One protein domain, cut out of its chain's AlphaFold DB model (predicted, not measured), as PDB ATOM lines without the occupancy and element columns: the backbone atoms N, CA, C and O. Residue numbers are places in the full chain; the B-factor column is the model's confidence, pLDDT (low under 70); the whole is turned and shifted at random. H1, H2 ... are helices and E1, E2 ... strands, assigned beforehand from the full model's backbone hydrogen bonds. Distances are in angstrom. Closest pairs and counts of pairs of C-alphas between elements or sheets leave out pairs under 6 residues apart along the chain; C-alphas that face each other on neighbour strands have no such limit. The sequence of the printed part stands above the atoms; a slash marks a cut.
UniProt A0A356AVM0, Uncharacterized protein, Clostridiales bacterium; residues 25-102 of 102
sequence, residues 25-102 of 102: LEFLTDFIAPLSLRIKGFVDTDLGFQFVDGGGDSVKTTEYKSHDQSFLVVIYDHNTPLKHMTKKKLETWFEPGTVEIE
ATOM      1  N   LEU A  25      32.635 -25.291  50.421       95.88
ATOM      2  CA  LEU A  25      33.612 -26.168  49.789       95.88
ATOM      3  C   LEU A  25      33.680 -27.508  50.528       95.88
ATOM      4  O   LEU A  25      33.585 -28.538  49.867       95.88
ATOM      5  N   GLU A  26      33.760 -27.500  51.862       94.38
ATOM      6  CA  GLU A  26      33.792 -28.724  52.675       94.38
ATOM      7  C   GLU A  26      32.541 -29.584  52.463       94.38
ATOM      8  O   GLU A  26      32.658 -30.756  52.109       94.38
ATOM      9  N   PHE A  27      31.340 -28.998  52.540       93.88
ATOM     10  CA  PHE A  27      30.096 -29.732  52.278       93.88
ATOM     11  C   PHE A  27      30.041 -30.337  50.874       93.88
ATOM     12  O   PHE A  27      29.542 -31.451  50.686       93.88
ATOM     13  N   LEU A  28      30.539 -29.606  49.876       95.31
ATOM     14  CA  LEU A  28      30.600 -30.086  48.505       95.31
ATOM     15  C   LEU A  28      31.580 -31.255  48.375       95.31
ATOM     16  O   LEU A  28      31.234 -32.273  47.776       95.31
ATOM     17  N   THR A  29      32.781 -31.137  48.940       94.75
ATOM     18  CA  THR A  29      33.792 -32.193  48.870       94.75
ATOM     19  C   THR A  29      33.388 -33.431  49.659       94.75
ATOM     20  O   THR A  29      33.548 -34.528  49.134       94.75
ATOM     21  N   ASP A  30      32.780 -33.282  50.836       93.62
ATOM     22  CA  ASP A  30      32.290 -34.397  51.659       93.62
ATOM     23  C   ASP A  30      31.158 -35.164  50.973       93.62
ATOM     24  O   ASP A  30      31.042 -36.383  51.098       93.62
ATOM     25  N   PHE A  31      30.320 -34.458  50.214       93.88
ATOM     26  CA  PHE A  31      29.266 -35.085  49.434       93.88
ATOM     27  C   PHE A  31      29.804 -35.841  48.211       93.88
ATOM     28  O   PHE A  31      29.332 -36.938  47.907       93.88
ATOM     29  N   ILE A  32      30.764 -35.257  47.487       94.25
ATOM     30  CA  ILE A  32      31.271 -35.825  46.230       94.25
ATOM     31  C   ILE A  32      32.284 -36.944  46.494       94.25
ATOM     32  O   ILE A  32      32.279 -37.935  45.762       94.25
ATOM     33  N   ALA A  33      33.139 -36.812  47.513       92.38
ATOM     34  CA  ALA A  33      34.281 -37.699  47.728       92.38
ATOM     35  C   ALA A  33      33.899 -39.183  47.759       92.38
ATOM     36  O   ALA A  33      34.426 -39.903  46.902       92.38
ATOM     37  N   PRO A  34      32.915 -39.623  48.576       92.06
ATOM     38  CA  PRO A  34      32.556 -41.040  48.696       92.06
ATOM     39  C   PRO A  34      32.006 -41.651  47.402       92.06
ATOM     40  O   PRO A  34      31.944 -42.869  47.261       92.06
ATOM     41  N   LEU A  35      31.561 -40.810  46.466       91.69
ATOM     42  CA  LEU A  35      30.959 -41.205  45.192       91.69
ATOM     43  C   LEU A  35      31.915 -41.013  44.007       91.69
ATOM     44  O   LEU A  35      31.571 -41.335  42.869       91.69
ATOM     45  N   SER A  36      33.100 -40.463  44.256       91.50
ATOM     46  CA  SER A  36      34.094 -40.139  43.241       91.50
ATOM     47  C   SER A  36      35.317 -41.037  43.364       91.50
ATOM     48  O   SER A  36      35.739 -41.425  44.450       91.50
ATOM     49  N   LEU A  37      35.945 -41.312  42.229       92.19
ATOM     50  CA  LEU A  37      37.258 -41.947  42.180       92.19
ATOM     51  C   LEU A  37      38.371 -40.917  42.393       92.19
ATOM     52  O   LEU A  37      39.428 -41.232  42.937       92.19
ATOM     53  N   ARG A  38      38.141 -39.677  41.949       93.50
ATOM     54  CA  ARG A  38      39.093 -38.576  42.070       93.50
ATOM     55  C   ARG A  38      38.373 -37.237  42.119       93.50
ATOM     56  O   ARG A  38      37.487 -36.989  41.306       93.50
ATOM     57  N   ILE A  39      38.842 -36.348  42.988       95.50
ATOM     58  CA  ILE A  39      38.509 -34.922  42.979       95.50
ATOM     59  C   ILE A  39      39.812 -34.145  42.986       95.50
ATOM     60  O   ILE A  39      40.711 -34.435  43.781       95.50
ATOM     61  N   LYS A  40      39.936 -33.166  42.092       96.88
ATOM     62  CA  LYS A  40      41.095 -32.281  42.076       96.88
ATOM     63  C   LYS A  40      40.760 -30.923  41.485       96.88
ATOM     64  O   LYS A  40      40.092 -30.850  40.459       96.88
ATOM     65  N   GLY A  41      41.279 -29.859  42.078       96.62
ATOM     66  CA  GLY A  41      41.140 -28.525  41.509       96.62
ATOM     67  C   GLY A  41      41.605 -27.420  42.439       96.62
ATOM     68  O   GLY A  41      42.244 -27.678  43.458       96.62
ATOM     69  N   PHE A  42      41.289 -26.192  42.057       97.25
ATOM     70  CA  PHE A  42      41.629 -24.980  42.790       97.25
ATOM     71  C   PHE A  42      40.349 -24.203  43.034       97.25
ATOM     72  O   PHE A  42      39.641 -23.929  42.077       97.25
ATOM     73  N   VAL A  43      40.047 -23.832  44.270       97.25
ATOM     74  CA  VAL A  43      38.812 -23.112  44.597       97.25
ATOM     75  C   VAL A  43      39.146 -21.838  45.350       97.25
ATOM     76  O   VAL A  43      39.819 -21.885  46.376       97.25
ATOM     77  N   ASP A  44      38.680 -20.701  44.845       96.38
ATOM     78  CA  ASP A  44      38.752 -19.423  45.553       96.38
ATOM     79  C   ASP A  44      37.700 -19.393  46.670       96.38
ATOM     80  O   ASP A  44      36.491 -19.373  46.397       96.38
ATOM     81  N   THR A  45      38.154 -19.424  47.924       96.12
ATOM     82  CA  THR A  45      37.281 -19.358  49.098       96.12
ATOM     83  C   THR A  45      37.525 -18.109  49.923       96.12
ATOM     84  O   THR A  45      38.537 -17.428  49.769       96.12
ATOM     85  N   ASP A  46      36.601 -17.777  50.827       94.94
ATOM     86  CA  ASP A  46      36.736 -16.701  51.821       94.94
ATOM     87  C   ASP A  46      38.094 -16.690  52.550       94.94
ATOM     88  O   ASP A  46      38.657 -15.606  52.721       94.94
ATOM     89  N   LEU A  47      38.663 -17.868  52.830       93.62
ATOM     90  CA  LEU A  47      39.989 -18.083  53.433       93.62
ATOM     91  C   LEU A  47      41.188 -17.987  52.465       93.62
ATOM     92  O   LEU A  47      42.331 -18.139  52.888       93.62
ATOM     93  N   GLY A  48      40.950 -17.730  51.181       92.44
ATOM     94  CA  GLY A  48      41.959 -17.698  50.122       92.44
ATOM     95  C   GLY A  48      41.837 -18.885  49.169       92.44
ATOM     96  O   GLY A  48      40.946 -19.724  49.291       92.44
ATOM     97  N   PHE A  49      42.748 -18.972  48.204       94.50
ATOM     98  CA  PHE A  49      42.731 -20.064  47.235       94.50
ATOM     99  C   PHE A  49      43.075 -21.400  47.898       94.50
ATOM    100  O   PHE A  49      44.113 -21.541  48.539       94.50
ATOM    101  N   GLN A  50      42.227 -22.401  47.694       96.50
ATOM    102  CA  GLN A  50      42.406 -23.755  48.198       96.50
ATOM    103  C   GLN A  50      42.725 -24.698  47.047       96.50
ATOM    104  O   GLN A  50      41.980 -24.789  46.075       96.50
ATOM    105  N   PHE A  51      43.817 -25.443  47.162       96.69
ATOM    106  CA  PHE A  51      44.049 -26.619  46.341       96.69
ATOM    107  C   PHE A  51      43.352 -27.820  46.981       96.69
ATOM    108  O   PHE A  51      43.603 -28.144  48.142       96.69
ATOM    109  N   VAL A  52      42.482 -28.466  46.211       96.88
ATOM    110  CA  VAL A  52      41.704 -29.632  46.624       96.88
ATOM    111  C   VAL A  52      42.266 -30.861  45.931       96.88
ATOM    112  O   VAL A  52      42.414 -30.877  44.707       96.88
ATOM    113  N   ASP A  53      42.560 -31.900  46.705       96.06
ATOM    114  CA  ASP A  53      43.048 -33.184  46.209       96.06
ATOM    115  C   ASP A  53      42.438 -34.319  47.044       96.06
ATOM    116  O   ASP A  53      42.615 -34.373  48.261       96.06
ATOM    117  N   GLY A  54      41.692 -35.218  46.404       90.69
ATOM    118  CA  GLY A  54      41.022 -36.316  47.097       90.69
ATOM    119  C   GLY A  54      40.438 -37.377  46.174       90.69
ATOM    120  O   GLY A  54      40.661 -37.364  44.958       90.69
ATOM    121  N   GLY A  55      39.712 -38.323  46.764       85.56
ATOM    122  CA  GLY A  55      39.005 -39.410  46.077       85.56
ATOM    123  C   GLY A  55      38.662 -40.555  47.033       85.56
ATOM    124  O   GLY A  55      39.430 -40.832  47.958       85.56
ATOM    125  N   GLY A  56      37.518 -41.208  46.815       76.06
ATOM    126  CA  GLY A  56      36.987 -42.230  47.715       76.06
ATOM    127  C   GLY A  56      36.690 -41.653  49.099       76.06
ATOM    128  O   GLY A  56      35.796 -40.831  49.261       76.06
ATOM    129  N   ASP A  57      37.480 -42.032  50.100       77.94
ATOM    130  CA  ASP A  57      37.130 -41.779  51.504       77.94
ATOM    131  C   ASP A  57      37.801 -40.533  52.106       77.94
ATOM    132  O   ASP A  57      37.631 -40.252  53.292       77.94
ATOM    133  N   SER A  58      38.611 -39.797  51.337       85.38
ATOM    134  CA  SER A  58      39.323 -38.634  51.879       85.38
ATOM    135  C   SER A  58      39.548 -37.522  50.863       85.38
ATOM    136  O   SER A  58      39.845 -37.763  49.688       85.38
ATOM    137  N   VAL A  59      39.443 -36.286  51.349       92.19
ATOM    138  CA  VAL A  59      39.804 -35.063  50.635       92.19
ATOM    139  C   VAL A  59      40.745 -34.265  51.513       92.19
ATOM    140  O   VAL A  59      40.548 -34.149  52.720       92.19
ATOM    141  N   LYS A  60      41.785 -33.717  50.894       93.12
ATOM    142  CA  LYS A  60      42.691 -32.772  51.519       93.12
ATOM    143  C   LYS A  60      42.568 -31.428  50.818       93.12
ATOM    144  O   LYS A  60      42.680 -31.344  49.595       93.12
ATOM    145  N   THR A  61      42.393 -30.385  51.615       93.00
ATOM    146  CA  THR A  61      42.478 -28.988  51.200       93.00
ATOM    147  C   THR A  61      43.795 -28.401  51.708       93.00
ATOM    148  O   THR A  61      44.247 -28.686  52.819       93.00
ATOM    149  N   THR A  62      44.475 -27.631  50.867       94.31
ATOM    150  CA  THR A  62      45.702 -26.918  51.238       94.31
ATOM    151  C   THR A  62      45.682 -25.521  50.656       94.31
ATOM    152  O   THR A  62      45.357 -25.368  49.480       94.31
ATOM    153  N   GLU A  63      46.102 -24.531  51.438       94.19
ATOM    154  CA  GLU A  63      46.240 -23.156  50.963       94.19
ATOM    155  C   GLU A  63      47.178 -23.084  49.746       94.19
ATOM    156  O   GLU A  63      48.242 -23.714  49.702       94.19
ATOM    157  N   TYR A  64      46.769 -22.311  48.742       90.50
ATOM    158  CA  TYR A  64      47.475 -22.117  47.487       90.50
ATOM    159  C   TYR A  64      47.569 -20.628  47.153       90.50
ATOM    160  O   TYR A  64      46.649 -19.860  47.406       90.50
ATOM    161  N   LYS A  65      48.697 -20.208  46.567       86.81
ATOM    162  CA  LYS A  65      49.013 -18.778  46.405       86.81
ATOM    163  C   LYS A  65      48.015 -18.031  45.517       86.81
ATOM    164  O   LYS A  65      47.576 -16.950  45.886       86.81
ATOM    165  N   SER A  66      47.708 -18.580  44.345       83.75
ATOM    166  CA  SER A  66      46.722 -18.036  43.403       83.75
ATOM    167  C   SER A  66      46.557 -18.985  42.219       83.75
ATOM    168  O   SER A  66      47.496 -19.697  41.863       83.75
ATOM    169  N   HIS A  67      45.398 -18.953  41.569       86.00
ATOM    170  CA  HIS A  67      45.164 -19.615  40.289       86.00
ATOM    171  C   HIS A  67      44.264 -18.720  39.424       86.00
ATOM    172  O   HIS A  67      43.438 -17.988  39.963       86.00
ATOM    173  N   ASP A  68      44.401 -18.774  38.098       86.75
ATOM    174  CA  ASP A  68      43.630 -17.903  37.188       86.75
ATOM    175  C   ASP A  68      42.137 -18.259  37.139       86.75
ATOM    176  O   ASP A  68      41.304 -17.484  36.675       86.75
ATOM    177  N   GLN A  69      41.805 -19.466  37.589       91.62
ATOM    178  CA  GLN A  69      40.467 -20.036  37.523       91.62
ATOM    179  C   GLN A  69      40.151 -20.822  38.790       91.62
ATOM    180  O   GLN A  69      41.022 -21.510  39.327       91.62
ATOM    181  N   SER A  70      38.890 -20.757  39.206       96.44
ATOM    182  CA  SER A  70      38.341 -21.512  40.327       96.44
ATOM    183  C   SER A  70      37.494 -22.670  39.785       96.44
ATOM    184  O   SER A  70      36.467 -22.447  39.142       96.44
ATOM    185  N   PHE A  71      37.945 -23.911  39.978       97.44
ATOM    186  CA  PHE A  71      37.306 -25.119  39.468       97.44
ATOM    187  C   PHE A  71      37.576 -26.378  40.310       97.44
ATOM    188  O   PHE A  71      38.597 -26.494  40.985       97.44
ATOM    189  N   LEU A  72      36.697 -27.377  40.189       97.38
ATOM    190  CA  LEU A  72      36.911 -28.748  40.667       97.38
ATOM    191  C   LEU A  72      36.602 -29.753  39.564       97.38
ATOM    192  O   LEU A  72      35.485 -29.801  39.059       97.38
ATOM    193  N   VAL A  73      37.567 -30.604  39.231       97.44
ATOM    194  CA  VAL A  73      37.360 -31.759  38.355       97.44
ATOM    195  C   VAL A  73      37.016 -32.968  39.207       97.44
ATOM    196  O   VAL A  73      37.731 -33.288  40.160       97.44
ATOM    197  N   VAL A  74      35.949 -33.663  38.829       96.56
ATOM    198  CA  VAL A  74      35.477 -34.883  39.482       96.56
ATOM    199  C   VAL A  74      35.479 -36.018  38.469       96.56
ATOM    200  O   VAL A  74      34.906 -35.882  37.390       96.56
ATOM    201  N   ILE A  75      36.108 -37.137  38.822       94.31
ATOM    202  CA  ILE A  75      36.114 -38.383  38.048       94.31
ATOM    203  C   ILE A  75      35.380 -39.443  38.861       94.31
ATOM    204  O   ILE A  75      35.643 -39.597  40.056       94.31
ATOM    205  N   TYR A  76      34.468 -40.173  38.230       92.56
ATOM    206  CA  TYR A  76      33.598 -41.144  38.892       92.56
ATOM    207  C   TYR A  76      33.245 -42.306  37.955       92.56
ATOM    208  O   TYR A  76      33.455 -42.228  36.744       92.56
ATOM    209  N   ASP A  77      32.740 -43.403  38.521       91.06
ATOM    210  CA  ASP A  77      32.250 -44.540  37.732       91.06
ATOM    211  C   ASP A  77      30.951 -44.154  37.011       91.06
ATOM    212  O   ASP A  77      30.040 -43.639  37.658       91.06
ATOM    213  N   HIS A  78      30.842 -44.432  35.710       88.12
ATOM    214  CA  HIS A  78      29.692 -44.071  34.868       88.12
ATOM    215  C   HIS A  78      28.334 -44.518  35.435       88.12
ATOM    216  O   HIS A  78      27.317 -43.853  35.241       88.12
ATOM    217  N   ASN A  79      28.294 -45.627  36.181       87.69
ATOM    218  CA  ASN A  79      27.053 -46.118  36.787       87.69
ATOM    219  C   ASN A  79      26.608 -45.293  38.005       87.69
ATOM    220  O   ASN A  79      25.474 -45.425  38.471       87.69
ATOM    221  N   THR A  80      27.482 -44.436  38.531       88.44
ATOM    222  CA  THR A  80      27.165 -43.524  39.627       88.44
ATOM    223  C   THR A  80      26.506 -42.268  39.052       88.44
ATOM    224  O   THR A  80      27.143 -41.547  38.287       88.44
ATOM    225  N   PRO A  81      25.268 -41.905  39.436       90.38
ATOM    226  CA  PRO A  81      24.570 -40.732  38.894       90.38
ATOM    227  C   PRO A  81      25.090 -39.395  39.469       90.38
ATOM    228  O   PRO A  81      24.320 -38.453  39.693       90.38
ATOM    229  N   LEU A  82      26.397 -39.298  39.725       93.06
ATOM    230  CA  LEU A  82      27.025 -38.240  40.509       93.06
ATOM    231  C   LEU A  82      26.798 -36.860  39.899       93.06
ATOM    232  O   LEU A  82      26.372 -35.956  40.608       93.06
ATOM    233  N   LYS A  83      26.983 -36.700  38.580       93.88
ATOM    234  CA  LYS A  83      26.785 -35.411  37.892       93.88
ATOM    235  C   LYS A  83      25.400 -34.813  38.156       93.88
ATOM    236  O   LYS A  83      25.276 -33.627  38.458       93.88
ATOM    237  N   HIS A  84      24.352 -35.636  38.089       93.81
ATOM    238  CA  HIS A  84      22.974 -35.195  38.325       93.81
ATOM    239  C   HIS A  84      22.706 -34.876  39.795       93.81
ATOM    240  O   HIS A  84      22.058 -33.875  40.107       93.81
ATOM    241  N   MET A  85      23.212 -35.706  40.712       95.00
ATOM    242  CA  MET A  85      23.061 -35.458  42.147       95.00
ATOM    243  C   MET A  85      23.789 -34.178  42.571       95.00
ATOM    244  O   MET A  85      23.202 -33.355  43.273       95.00
ATOM    245  N   THR A  86      25.018 -33.979  42.088       94.88
ATOM    246  CA  THR A  86      25.803 -32.762  42.311       94.88
ATOM    247  C   THR A  86      25.062 -31.548  41.780       94.88
ATOM    248  O   THR A  86      24.862 -30.605  42.535       94.88
ATOM    249  N   LYS A  87      24.547 -31.586  40.544       94.69
ATOM    250  CA  LYS A  87      23.765 -30.473  39.986       94.69
ATOM    251  C   LYS A  87      22.599 -30.058  40.894       94.69
ATOM    252  O   LYS A  87      22.480 -28.884  41.229       94.69
ATOM    253  N   LYS A  88      21.794 -31.015  41.368       94.75
ATOM    254  CA  LYS A  88      20.683 -30.736  42.299       94.75
ATOM    255  C   LYS A  88      21.152 -30.133  43.625       94.75
ATOM    256  O   LYS A  88      20.499 -29.246  44.171       94.75
ATOM    257  N   LYS A  89      22.266 -30.631  44.172       94.06
ATOM    258  CA  LYS A  89      22.852 -30.093  45.406       94.06
ATOM    259  C   LYS A  89      23.353 -28.667  45.217       94.06
ATOM    260  O   LYS A  89      23.097 -27.837  46.082       94.06
ATOM    261  N   LEU A  90      23.973 -28.365  44.077       93.50
ATOM    262  CA  LEU A  90      24.430 -27.015  43.761       93.50
ATOM    263  C   LEU A  90      23.270 -26.018  43.719       93.50
ATOM    264  O   LEU A  90      23.361 -24.971  44.349       93.50
ATOM    265  N   GLU A  91      22.157 -26.383  43.079       93.31
ATOM    266  CA  GLU A  91      20.924 -25.575  43.044       93.31
ATOM    267  C   GLU A  91      20.320 -25.332  44.443       93.31
ATOM    268  O   GLU A  91      19.576 -24.375  44.637       93.31
ATOM    269  N   THR A  92      20.628 -26.192  45.423       93.75
ATOM    270  CA  THR A  92      20.173 -26.041  46.816       93.75
ATOM    271  C   THR A  92      21.139 -25.192  47.650       93.75
ATOM    272  O   THR A  92      20.704 -24.402  48.484       93.75
ATOM    273  N   TRP A  93      22.450 -25.391  47.488       93.44
ATOM    274  CA  TRP A  93      23.480 -24.815  48.363       93.44
ATOM    275  C   TRP A  93      24.040 -23.477  47.885       93.44
ATOM    276  O   TRP A  93      24.587 -22.721  48.692       93.44
ATOM    277  N   PHE A  94      23.927 -23.184  46.592       93.56
ATOM    278  CA  PHE A  94      24.519 -22.005  45.979       93.56
ATOM    279  C   PHE A  94      23.470 -21.164  45.259       93.56
ATOM    280  O   PHE A  94      22.500 -21.673  44.702       93.56
ATOM    281  N   GLU A  95      23.695 -19.851  45.238       93.81
ATOM    282  CA  GLU A  95      22.884 -18.946  44.430       93.81
ATOM    283  C   GLU A  95      23.074 -19.241  42.931       93.81
ATOM    284  O   GLU A  95      24.185 -19.609  42.515       93.81
ATOM    285  N   PRO A  96      22.040 -19.030  42.094       92.25
ATOM    286  CA  PRO A  96      22.150 -19.188  40.649       92.25
ATOM    287  C   PRO A  96      23.349 -18.428  40.063       92.25
ATOM    288  O   PRO A  96      23.562 -17.252  40.355       92.25
ATOM    289  N   GLY A  97      24.130 -19.110  39.222       90.00
ATOM    290  CA  GLY A  97      25.323 -18.545  38.584       90.00
ATOM    291  C   GLY A  97      26.571 -18.506  39.470       90.00
ATOM    292  O   GLY A  97      27.577 -17.957  39.041       90.00
ATOM    293  N   THR A  98      26.541 -19.070  40.684       93.94
ATOM    294  CA  THR A  98      27.754 -19.219  41.514       93.94
ATOM    295  C   THR A  98      28.643 -20.356  41.020       93.94
ATOM    296  O   THR A  98      29.862 -20.207  40.965       93.94
ATOM    297  N   VAL A  99      28.033 -21.490  40.663       95.38
ATOM    298  CA  VAL A  99      28.726 -22.692  40.188       95.38
ATOM    299  C   VAL A  99      28.056 -23.190  38.914       95.38
ATOM    300  O   VAL A  99      26.833 -23.312  38.863       95.38
ATOM    301  N   GLU A 100      28.857 -23.507  37.904       95.50
ATOM    302  CA  GLU A 100      28.423 -24.136  36.658       95.50
ATOM    303  C   GLU A 100      29.031 -25.532  36.540       95.50
ATOM    304  O   GLU A 100      30.144 -25.771  37.002       95.50
ATOM    305  N   ILE A 101      28.295 -26.467  35.940       95.75
ATOM    306  CA  ILE A 101      28.754 -27.842  35.735       95.75
ATOM    307  C   ILE A 101      28.911 -28.118  34.241       95.75
ATOM    308  O   ILE A 101      27.947 -27.985  33.485       95.75
ATOM    309  N   GLU A 102      30.117 -28.514  33.840       93.88
ATOM    310  CA  GLU A 102      30.457 -28.946  32.476       93.88
ATOM    311  C   GLU A 102      30.459 -30.468  32.355       93.88
ATOM    312  O   GLU A 102      31.074 -31.164  33.199       93.88
TER     313      GLU A 102
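This is residues 25 to 102 of the 102 residues of an uncharacterized protein of Clostridiales bacterium (UniProt A0A356AVM0). A twisted sheet of four strands, E1 to E4, makes a curved slab with helix H1 lying along one face and the other face bare. After E4 the chain folds back through H2 and the short strand E5, a smaller part set away from most of the sheet. The printed part has 78 residues, with elements in the order H1 E1 E2 E3 E4 H2 E5; the sheet's order is E3 E2 E1 E4, all antiparallel, and the class is mixed, helices and strands. The whole is compact, with a radius of gyration of the C-alphas of 12.2 A and spans of 36 by 28 by 19 A.

H1, residues 25 to 35, begins at C-alpha 25 (33.612, -26.168, 49.789). E1, residues 38 to 45, measures 20.5 A and bends by 57 degrees at residue 42. E2, residues 48 to 55, measures 22.3 A; E3 is residues 58 to 63. E4, residues 71 to 77, measures 20.1 A. H2 is residues 82 to 93, and E5, residues 99 to 101, ends at C-alpha 101 (28.754, -27.842, 35.735).

E1, E2 and E3 form a meander, each strand the antiparallel neighbour of the one before; with E4 beside E1 they make a Greek key. N 51 and O 62 of E2 and E3 are 2.8 A apart, N 43 and O 50 of E1 and E2 2.8 A, and N 40 and O 73 of E1 and E4 2.9 A, within hydrogen-bond range. H1 is on the sheet, the two making two layers, a helix on one face of a sheet; its height over the sheet is 8.0 A, it lies over E2 and E1, and the closest C-alphas of H1 and E2, those of Ala 33 and Gly 55, are 5.3 A apart. H1 and H2 only just touch, with 3 pairs of C-alphas within 8 A, through residues 82 to 86 of H2 alone; the closest are Leu 35 and Leu 82, 6.8 A. H2 only grazes the sheet with residues 82 to 83. E5 pairs with no named strand; E4 and E5 are near each other. Every O i to N i+4 pair is within range in H2, and 5 of 7 in H1.

The C-alphas farthest apart, of Lys 65 and Asn 79, are 36.4 A apart. The printed part has no cut and no long link; no printed residue is under 70 in pLDDT.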